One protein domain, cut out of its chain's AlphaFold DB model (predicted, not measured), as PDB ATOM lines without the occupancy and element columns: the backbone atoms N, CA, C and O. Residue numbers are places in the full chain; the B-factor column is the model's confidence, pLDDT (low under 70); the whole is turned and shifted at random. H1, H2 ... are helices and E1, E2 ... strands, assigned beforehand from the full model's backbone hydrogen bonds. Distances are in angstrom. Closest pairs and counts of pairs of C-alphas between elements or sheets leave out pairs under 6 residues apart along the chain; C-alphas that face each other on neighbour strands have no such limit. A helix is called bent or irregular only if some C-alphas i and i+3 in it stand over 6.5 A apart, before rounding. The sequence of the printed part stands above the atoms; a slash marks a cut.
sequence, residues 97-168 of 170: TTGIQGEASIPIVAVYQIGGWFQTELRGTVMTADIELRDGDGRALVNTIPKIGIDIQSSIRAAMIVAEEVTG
ATOM      1  N   THR A  97      19.401  -0.671 184.919       44.50
ATOM      2  CA  THR A  97      19.846   0.736 184.984       44.50
ATOM      3  C   THR A  97      20.915   0.977 186.062       44.50
ATOM      4  O   THR A  97      20.993   2.061 186.637       44.50
ATOM      5  N   THR A  98      21.773  -0.005 186.354       53.34
ATOM      6  CA  THR A  98      22.827   0.118 187.378       53.34
ATOM      7  C   THR A  98      24.116  -0.570 186.923       53.34
ATOM      8  O   THR A  98      24.089  -1.782 186.746       53.34
ATOM      9  N   GLY A  99      25.229   0.168 186.773       53.75
ATOM     10  CA  GLY A  99      26.566  -0.455 186.694       53.75
ATOM     11  C   GLY A  99      27.608   0.185 185.764       53.75
ATOM     12  O   GLY A  99      28.183  -0.530 184.950       53.75
ATOM     13  N   ILE A 100      27.880   1.496 185.854       57.97
ATOM     14  CA  ILE A 100      29.124   2.063 185.284       57.97
ATOM     15  C   ILE A 100      30.206   1.947 186.360       57.97
ATOM     16  O   ILE A 100      30.047   2.510 187.444       57.97
ATOM     17  N   GLN A 101      31.279   1.209 186.076       68.12
ATOM     18  CA  GLN A 101      32.364   0.933 187.024       68.12
ATOM     19  C   GLN A 101      33.597   1.826 186.831       68.12
ATOM     20  O   GLN A 101      34.359   2.026 187.776       68.12
ATOM     21  N   GLY A 102      33.800   2.387 185.638       69.81
ATOM     22  CA  GLY A 102      34.943   3.258 185.364       69.81
ATOM     23  C   GLY A 102      34.856   3.953 184.011       69.81
ATOM     24  O   GLY A 102      34.248   3.434 183.078       69.81
ATOM     25  N   GLU A 103      35.478   5.123 183.908       79.44
ATOM     26  CA  GLU A 103      35.530   5.933 182.690       79.44
ATOM     27  C   GLU A 103      36.947   6.487 182.501       79.44
ATOM     28  O   GLU A 103      37.579   6.942 183.461       79.44
ATOM     29  N   ALA A 104      37.463   6.439 181.274       77.62
ATOM     30  CA  ALA A 104      38.752   7.017 180.914       77.62
ATOM     31  C   ALA A 104      38.695   7.627 179.511       77.62
ATOM     32  O   ALA A 104      38.095   7.058 178.605       77.62
ATOM     33  N   SER A 105      39.371   8.758 179.319       81.88
ATOM     34  CA  SER A 105      39.484   9.419 178.019       81.88
ATOM     35  C   SER A 105      40.957   9.624 177.687       81.88
ATOM     36  O   SER A 105      41.703  10.204 178.484       81.88
ATOM     37  N   ILE A 106      41.400   9.101 176.542       82.06
ATOM     38  CA  ILE A 106      42.806   9.142 176.124       82.06
ATOM     39  C   ILE A 106      42.954   9.750 174.724       82.06
ATOM     40  O   ILE A 106      42.173   9.436 173.822       82.06
ATOM     41  N   PRO A 107      43.965  10.607 174.496       81.31
ATOM     42  CA  PRO A 107      44.280  11.073 173.156       81.31
ATOM     43  C   PRO A 107      44.946   9.947 172.354       81.31
ATOM     44  O   PRO A 107      45.900   9.317 172.807       81.31
ATOM     45  N   ILE A 108      44.464   9.728 171.136       81.88
ATOM     46  CA  ILE A 108      45.009   8.784 170.159       81.88
ATOM     47  C   ILE A 108      45.384   9.524 168.871       81.88
ATOM     48  O   ILE A 108      44.899  10.621 168.600       81.88
ATOM     49  N   VAL A 109      46.249   8.934 168.051       81.38
ATOM     50  CA  VAL A 109      46.656   9.515 166.765       81.38
ATOM     51  C   VAL A 109      46.148   8.630 165.637       81.38
ATOM     52  O   VAL A 109      46.370   7.422 165.647       81.38
ATOM     53  N   ALA A 110      45.487   9.236 164.655       77.31
ATOM     54  CA  ALA A 110      45.000   8.576 163.454       77.31
ATOM     55  C   ALA A 110      45.631   9.198 162.206       77.31
ATOM     56  O   ALA A 110      45.965  10.381 162.185       77.31
ATOM     57  N   VAL A 111      45.771   8.406 161.146       80.69
ATOM     58  CA  VAL A 111      46.220   8.877 159.832       80.69
ATOM     59  C   VAL A 111      45.126   8.566 158.827       80.69
ATOM     60  O   VAL A 111      44.618   7.448 158.792       80.69
ATOM     61  N   TYR A 112      44.758   9.547 158.008       72.56
ATOM     62  CA  TYR A 112      43.792   9.358 156.934       72.56
ATOM     63  C   TYR A 112      44.336   9.881 155.606       72.56
ATOM     64  O   TYR A 112      45.172  10.787 155.550       72.56
ATOM     65  N   GLN A 113      43.872   9.257 154.529       76.50
ATOM     66  CA  GLN A 113      44.280   9.574 153.172       76.50
ATOM     67  C   GLN A 113      43.405  10.696 152.608       76.50
ATOM     68  O   GLN A 113      42.177  10.607 152.635       76.50
ATOM     69  N   ILE A 114      44.035  11.738 152.072       74.62
ATOM     70  CA  ILE A 114      43.373  12.846 151.384       74.62
ATOM     71  C   ILE A 114      43.935  12.880 149.962       74.62
ATOM     72  O   ILE A 114      45.114  13.163 149.772       74.62
ATOM     73  N   GLY A 115      43.131  12.553 148.946       63.19
ATOM     74  CA  GLY A 115      43.634  12.588 147.571       63.19
ATOM     75  C   GLY A 115      42.731  11.979 146.503       63.19
ATOM     76  O   GLY A 115      42.201  10.886 146.677       63.19
ATOM     77  N   GLY A 116      42.581  12.705 145.390       66.00
ATOM     78  CA  GLY A 116      41.964  12.243 144.142       66.00
ATOM     79  C   GLY A 116      42.992  11.655 143.162       66.00
ATOM     80  O   GLY A 116      44.177  11.587 143.472       66.00
ATOM     81  N   TRP A 117      42.527  11.271 141.966       50.12
ATOM     82  CA  TRP A 117      43.165  10.374 140.975       50.12
ATOM     83  C   TRP A 117      44.659  10.571 140.621       50.12
ATOM     84  O   TRP A 117      45.224   9.683 139.992       50.12
ATOM     85  N   PHE A 118      45.326  11.659 141.021       65.38
ATOM     86  CA  PHE A 118      46.735  11.916 140.682       65.38
ATOM     87  C   PHE A 118      47.656  12.293 141.855       65.38
ATOM     88  O   PHE A 118      48.870  12.301 141.667       65.38
ATOM     89  N   GLN A 119      47.137  12.583 143.056       60.22
ATOM     90  CA  GLN A 119      47.967  12.886 144.233       60.22
ATOM     91  C   GLN A 119      47.309  12.356 145.505       60.22
ATOM     92  O   GLN A 119      46.155  12.665 145.792       60.22
ATOM     93  N   THR A 120      48.061  11.553 146.256       74.38
ATOM     94  CA  THR A 120      47.660  11.003 147.553       74.38
ATOM     95  C   THR A 120      48.520  11.629 148.648       74.38
ATOM     96  O   THR A 120      49.730  11.420 148.667       74.38
ATOM     97  N   GLU A 121      47.902  12.384 149.555       80.56
ATOM     98  CA  GLU A 121      48.526  12.933 150.762       80.56
ATOM     99  C   GLU A 121      48.050  12.134 151.986       80.56
ATOM    100  O   GLU A 121      46.872  11.789 152.101       80.56
ATOM    101  N   LEU A 122      48.963  11.829 152.911       79.94
ATOM    102  CA  LEU A 122      48.629  11.239 154.208       79.94
ATOM    103  C   LEU A 122      48.661  12.335 155.268       79.94
ATOM    104  O   LEU A 122      49.692  12.984 155.453       79.94
ATOM    105  N   ARG A 123      47.551  12.522 155.985       77.81
ATOM    106  CA  ARG A 123      47.454  13.509 157.063       77.81
ATOM    107  C   ARG A 123      47.195  12.824 158.396       77.81
ATOM    108  O   ARG A 123      46.275  12.018 158.524       77.81
ATOM    109  N   GLY A 124      48.008  13.169 159.389       82.56
ATOM    110  CA  GLY A 124      47.780  12.787 160.778       82.56
ATOM    111  C   GLY A 124      46.769  13.714 161.452       82.56
ATOM    112  O   GLY A 124      46.782  14.923 161.219       82.56
ATOM    113  N   THR A 125      45.917  13.160 162.306       80.50
ATOM    114  CA  THR A 125      45.028  13.894 163.208       80.50
ATOM    115  C   THR A 125      45.066  13.263 164.592       80.50
ATOM    116  O   THR A 125      45.189  12.048 164.730       80.50
ATOM    117  N   VAL A 126      44.954  14.088 165.629       82.94
ATOM    118  CA  VAL A 126      44.735  13.604 166.994       82.94
ATOM    119  C   VAL A 126      43.231  13.419 167.181       82.94
ATOM    120  O   VAL A 126      42.446  14.271 166.765       82.94
ATOM    121  N   MET A 127      42.834  12.292 167.757       79.44
ATOM    122  CA  MET A 127      41.459  11.973 168.135       79.44
ATOM    123  C   MET A 127      41.412  11.657 169.629       79.44
ATOM    124  O   MET A 127      42.442  11.401 170.249       79.44
ATOM    125  N   THR A 128      40.217  11.650 170.202       79.69
ATOM    126  CA  THR A 128      39.993  11.232 171.587       79.69
ATOM    127  C   THR A 128      39.287   9.883 171.580       79.69
ATOM    128  O   THR A 128      38.363   9.683 170.791       79.69
ATOM    129  N   ALA A 129      39.744   8.957 172.419       81.50
ATOM    130  CA  ALA A 129      39.093   7.680 172.661       81.50
ATOM    131  C   ALA A 129      38.524   7.661 174.078       81.50
ATOM    132  O   ALA A 129      39.278   7.750 175.048       81.50
ATOM    133  N   ASP A 130      37.206   7.521 174.167       82.81
ATOM    134  CA  ASP A 130      36.475   7.404 175.422       82.81
ATOM    135  C   ASP A 130      36.195   5.923 175.708       82.81
ATOM    136  O   ASP A 130      35.712   5.183 174.845       82.81
ATOM    137  N   ILE A 131      36.550   5.484 176.912       81.94
ATOM    138  CA  ILE A 131      36.453   4.104 177.381       81.94
ATOM    139  C   ILE A 131      35.521   4.092 178.585       81.94
ATOM    140  O   ILE A 131      35.758   4.797 179.564       81.94
ATOM    141  N   GLU A 132      34.497   3.250 178.522       82.19
ATOM    142  CA  GLU A 132      33.530   3.056 179.596       82.19
ATOM    143  C   GLU A 132      33.520   1.581 180.007       82.19
ATOM    144  O   GLU A 132      33.278   0.695 179.184       82.19
ATOM    145  N   LEU A 133      33.799   1.317 181.283       77.12
ATOM    146  CA  LEU A 133      33.716  -0.008 181.883       77.12
ATOM    147  C   LEU A 133      32.338  -0.176 182.522       77.12
ATOM    148  O   LEU A 133      31.927   0.627 183.365       77.12
ATOM    149  N   ARG A 134      31.641  -1.244 182.140       78.25
ATOM    150  CA  ARG A 134      30.341  -1.618 182.695       78.25
ATOM    151  C   ARG A 134      30.378  -3.049 183.203       78.25
ATOM    152  O   ARG A 134      31.101  -3.872 182.648       78.25
ATOM    153  N   ASP A 135      29.567  -3.327 184.217       71.31
ATOM    154  CA  ASP A 135      29.325  -4.693 184.683       71.31
ATOM    155  C   ASP A 135      28.751  -5.557 183.548       71.31
ATOM    156  O   ASP A 135      27.733  -5.205 182.948       71.31
ATOM    157  N   GLY A 136      29.406  -6.677 183.231       70.06
ATOM    158  CA  GLY A 136      28.968  -7.590 182.174       70.06
ATOM    159  C   GLY A 136      29.982  -8.684 181.826       70.06
ATOM    160  O   GLY A 136      31.093  -8.704 182.344       70.06
ATOM    161  N   ASP A 137      29.598  -9.574 180.908       66.38
ATOM    162  CA  ASP A 137      30.315 -10.820 180.571       66.38
ATOM    163  C   ASP A 137      31.559 -10.625 179.670       66.38
ATOM    164  O   ASP A 137      31.723 -11.326 178.669       66.38
ATOM    165  N   GLY A 138      32.410  -9.630 179.945       64.75
ATOM    166  CA  GLY A 138      33.673  -9.451 179.210       64.75
ATOM    167  C   GLY A 138      33.484  -9.105 177.727       64.75
ATOM    168  O   GLY A 138      34.093  -9.707 176.842       64.75
ATOM    169  N   ARG A 139      32.611  -8.138 177.412       67.38
ATOM    170  CA  ARG A 139      32.323  -7.713 176.026       67.38
ATOM    171  C   ARG A 139      32.858  -6.301 175.771       67.38
ATOM    172  O   ARG A 139      32.436  -5.368 176.445       67.38
ATOM    173  N   ALA A 140      33.707  -6.113 174.753       70.81
ATOM    174  CA  ALA A 140      34.064  -4.771 174.275       70.81
ATOM    175  C   ALA A 140      33.213  -4.329 173.088       70.81
ATOM    176  O   ALA A 140      33.057  -5.043 172.093       70.81
ATOM    177  N   LEU A 141      32.736  -3.091 173.179       71.75
ATOM    178  CA  LEU A 141      31.995  -2.404 172.135       71.75
ATOM    179  C   LEU A 141      32.824  -1.220 171.644       71.75
ATOM    180  O   LEU A 141      33.353  -0.448 172.437       71.75
ATOM    181  N   VAL A 142      32.941  -1.084 170.325       72.81
ATOM    182  CA  VAL A 142      33.779  -0.058 169.696       72.81
ATOM    183  C   VAL A 142      32.921   0.757 168.750       72.81
ATOM    184  O   VAL A 142      32.392   0.226 167.771       72.81
ATOM    185  N   ASN A 143      32.821   2.055 169.019       73.62
ATOM    186  CA  ASN A 143      32.135   3.005 168.159       73.62
ATOM    187  C   ASN A 143      33.127   4.082 167.702       73.62
ATOM    188  O   ASN A 143      33.773   4.715 168.529       73.62
ATOM    189  N   THR A 144      33.266   4.276 166.389       68.81
ATOM    190  CA  THR A 144      34.220   5.235 165.806       68.81
ATOM    191  C   THR A 144      33.516   6.200 164.866       68.81
ATOM    192  O   THR A 144      32.603   5.828 164.124       68.81
ATOM    193  N   ILE A 145      33.955   7.458 164.890       62.16
ATOM    194  CA  ILE A 145      33.521   8.504 163.963       62.16
ATOM    195  C   ILE A 145      34.790   9.149 163.389       62.16
ATOM    196  O   ILE A 145      35.529   9.768 164.154       62.16
ATOM    197  N   PRO A 146      35.064   9.041 162.073       60.22
ATOM    198  CA  PRO A 146      34.328   8.299 161.037       60.22
ATOM    199  C   PRO A 146      34.373   6.769 161.234       60.22
ATOM    200  O   PRO A 146      35.275   6.252 161.884       60.22
ATOM    201  N   LYS A 147      33.401   6.035 160.662       61.78
ATOM    202  CA  LYS A 147      33.225   4.575 160.827       61.78
ATOM    203  C   LYS A 147      34.292   3.745 160.080       61.78
ATOM    204  O   LYS A 147      33.965   2.993 159.164       61.78
ATOM    205  N   ILE A 148      35.568   3.883 160.437       60.12
ATOM    206  CA  ILE A 148      36.697   3.131 159.855       60.12
ATOM    207  C   ILE A 148      37.018   1.948 160.787       60.12
ATOM    208  O   ILE A 148      38.011   1.926 161.502       60.12
ATOM    209  N   GLY A 149      36.071   1.012 160.896       52.62
ATOM    210  CA  GLY A 149      35.922   0.174 162.095       52.62
ATOM    211  C   GLY A 149      36.527  -1.233 162.083       52.62
ATOM    212  O   GLY A 149      36.329  -1.947 163.061       52.62
ATOM    213  N   ILE A 150      37.219  -1.676 161.025       52.28
ATOM    214  CA  ILE A 150      37.617  -3.097 160.923       52.28
ATOM    215  C   ILE A 150      38.814  -3.433 161.830       52.28
ATOM    216  O   ILE A 150      38.781  -4.458 162.506       52.28
ATOM    217  N   ASP A 151      39.830  -2.568 161.915       61.28
ATOM    218  CA  ASP A 151      41.088  -2.896 162.618       61.28
ATOM    219  C   ASP A 151      41.107  -2.500 164.111       61.28
ATOM    220  O   ASP A 151      41.837  -3.048 164.942       61.28
ATOM    221  N   ILE A 152      40.243  -1.562 164.501       70.94
ATOM    222  CA  ILE A 152      40.158  -1.114 165.899       70.94
ATOM    223  C   ILE A 152      39.464  -2.185 166.757       70.94
ATOM    224  O   ILE A 152      39.852  -2.416 167.899       70.94
ATOM    225  N   GLN A 153      38.488  -2.909 166.200       70.06
ATOM    226  CA  GLN A 153      37.801  -3.988 166.917       70.06
ATOM    227  C   GLN A 153      38.702  -5.202 167.191       70.06
ATOM    228  O   GLN A 153      38.620  -5.786 168.271       70.06
ATOM    229  N   SER A 154      39.561  -5.596 166.243       71.69
ATOM    230  CA  SER A 154      40.568  -6.652 166.452       71.69
ATOM    231  C   SER A 154      41.589  -6.243 167.507       71.69
ATOM    232  O   SER A 154      41.870  -7.025 168.413       71.69
ATOM    233  N   SER A 155      42.088  -5.009 167.421       79.00
ATOM    234  CA  SER A 155      43.064  -4.467 168.369       79.00
ATOM    235  C   SER A 155      42.511  -4.396 169.793       79.00
ATOM    236  O   SER A 155      43.198  -4.768 170.740       79.00
ATOM    237  N   ILE A 156      41.245  -3.997 169.953       80.38
ATOM    238  CA  ILE A 156      40.594  -3.940 171.268       80.38
ATOM    239  C   ILE A 156      40.371  -5.341 171.841       80.38
ATOM    240  O   ILE A 156      40.649  -5.548 173.016       80.38
ATOM    241  N   ARG A 157      39.969  -6.329 171.030       78.25
ATOM    242  CA  ARG A 157      39.886  -7.725 171.500       78.25
ATOM    243  C   ARG A 157      41.237  -8.256 171.977       78.25
ATOM    244  O   ARG A 157      41.299  -8.898 173.017       78.25
ATOM    245  N   ALA A 158      42.315  -7.970 171.248       81.94
ATOM    246  CA  ALA A 158      43.657  -8.350 171.684       81.94
ATOM    247  C   ALA A 158      44.041  -7.655 173.002       81.94
ATOM    248  O   ALA A 158      44.568  -8.300 173.904       81.94
ATOM    249  N   ALA A 159      43.728  -6.364 173.139       81.38
ATOM    250  CA  ALA A 159      43.965  -5.617 174.370       81.38
ATOM    251  C   ALA A 159      43.165  -6.173 175.560       81.38
ATOM    252  O   ALA A 159      43.706  -6.225 176.659       81.38
ATOM    253  N   MET A 160      41.925  -6.627 175.345       79.25
ATOM    254  CA  MET A 160      41.130  -7.291 176.383       79.25
ATOM    255  C   MET A 160      41.781  -8.581 176.857       79.25
ATOM    256  O   MET A 160      41.982  -8.729 178.052       79.25
ATOM    257  N   ILE A 161      42.180  -9.462 175.935       81.56
ATOM    258  CA  ILE A 161      42.830 -10.737 176.280       81.56
ATOM    259  C   ILE A 161      44.088 -10.483 177.120       81.56
ATOM    260  O   ILE A 161      44.304 -11.132 178.139       81.56
ATOM    261  N   VAL A 162      44.905  -9.502 176.723       83.56
ATOM    262  CA  VAL A 162      46.107  -9.123 177.478       83.56
ATOM    263  C   VAL A 162      45.743  -8.530 178.844       83.56
ATOM    264  O   VAL A 162      46.392  -8.838 179.840       83.56
ATOM    265  N   ALA A 163      44.717  -7.682 178.921       80.12
ATOM    266  CA  ALA A 163      44.267  -7.103 180.185       80.12
ATOM    267  C   ALA A 163      43.721  -8.173 181.143       80.12
ATOM    268  O   ALA A 163      44.040  -8.135 182.330       80.12
ATOM    269  N   GLU A 164      42.960  -9.144 180.640       78.81
ATOM    270  CA  GLU A 164      42.460 -10.302 181.388       78.81
ATOM    271  C   GLU A 164      43.621 -11.160 181.910       78.81
ATOM    272  O   GLU A 164      43.666 -11.483 183.097       78.81
ATOM    273  N   GLU A 165      44.617 -11.450 181.064       80.25
ATOM    274  CA  GLU A 165      45.813 -12.208 181.453       80.25
ATOM    275  C   GLU A 165      46.610 -11.504 182.566       80.25
ATOM    276  O   GLU A 165      47.097 -12.152 183.494       80.25
ATOM    277  N   VAL A 166      46.717 -10.173 182.511       81.88
ATOM    278  CA  VAL A 166      47.469  -9.372 183.491       81.88
ATOM    279  C   VAL A 166      46.691  -9.146 184.796       81.88
ATOM    280  O   VAL A 166      47.305  -9.053 185.859       81.88
ATOM    281  N   THR A 167      45.359  -9.043 184.746       76.81
ATOM    282  CA  THR A 167      44.516  -8.713 185.915       76.81
ATOM    283  C   THR A 167      43.893  -9.932 186.604       76.81
ATOM    284  O   THR A 167      43.444  -9.819 187.749       76.81
ATOM    285  N   GLY A 168      43.902 -11.106 185.966       61.16
ATOM    286  CA  GLY A 168      43.550 -12.388 186.584       61.16
ATOM    287  C   GLY A 168      42.069 -12.576 186.939       61.16
ATOM    288  O   GLY A 168      41.785 -13.357 187.845       61.16
TER     289      GLY A 168
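Overview. This is residues 97 to 168 of the 170 residues of an uncharacterized protein of Candidatus Bathyarchaeota archaeon (UniProt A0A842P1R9). A long two-stranded hairpin, E1 and E2, makes the longest axis, and its turn, residues 115 to 120, sticks out free at one end. From the hairpin's other end residues 135 to 149 fold back along it, and one helix, H1, then runs roughly lengthwise beside the hairpin, clear of E1. The printed part has 72 residues, with E1, E2 and H1 in that order; the sheet, E1 - E2, is antiparallel, and the class is mixed, helices and strands. It is loose, with a radius of gyration of the C-alphas of 16.0 A, and only just elongated, spanning 52 by 26 by 18 A.

Arrangement. Start with E1, residues 100 to 114, which bends by 54 degrees at residue 103. Beside it find E2, residues 121 to 134, its antiparallel neighbour in a hairpin, at 166 degrees between their directions. Look at N 104 and O 131, 2.9 A apart, and N 125 and O 110, 2.8 A apart, both within hydrogen-bond range. H1, residues 150 to 167, is apart from E1; in its backbone 13 of 14 O i to N i+4 pairs are within hydrogen-bond range.

Along the chain. Find C-alpha 100 at (29.124, 2.063, 185.284); from there E1 runs 38.3 A to C-alpha 114. E2 begins at C-alpha 121, at (48.526, 12.933, 150.762), and runs 39.5 A to C-alpha 134. H1 runs 26.5 A from C-alpha 150 to C-alpha 167 at (44.516, -8.713, 185.915). It is neither bent nor irregular, but only just: C-alphas 150 and 153 are 6.1 A apart.

Size, cuts and confidence. The two C-alphas farthest apart, those of Thr 98 and Phe 118, are 53.8 A apart. The printed part has no cut; E1 to E2 is a short link, E2 to H1 a long one of 15 residues. Mean pLDDT of the printed part is 72.6; look for values under 70 at residues 97 to 102, 115 to 119, 137 to 139, 144 to 151 and 168.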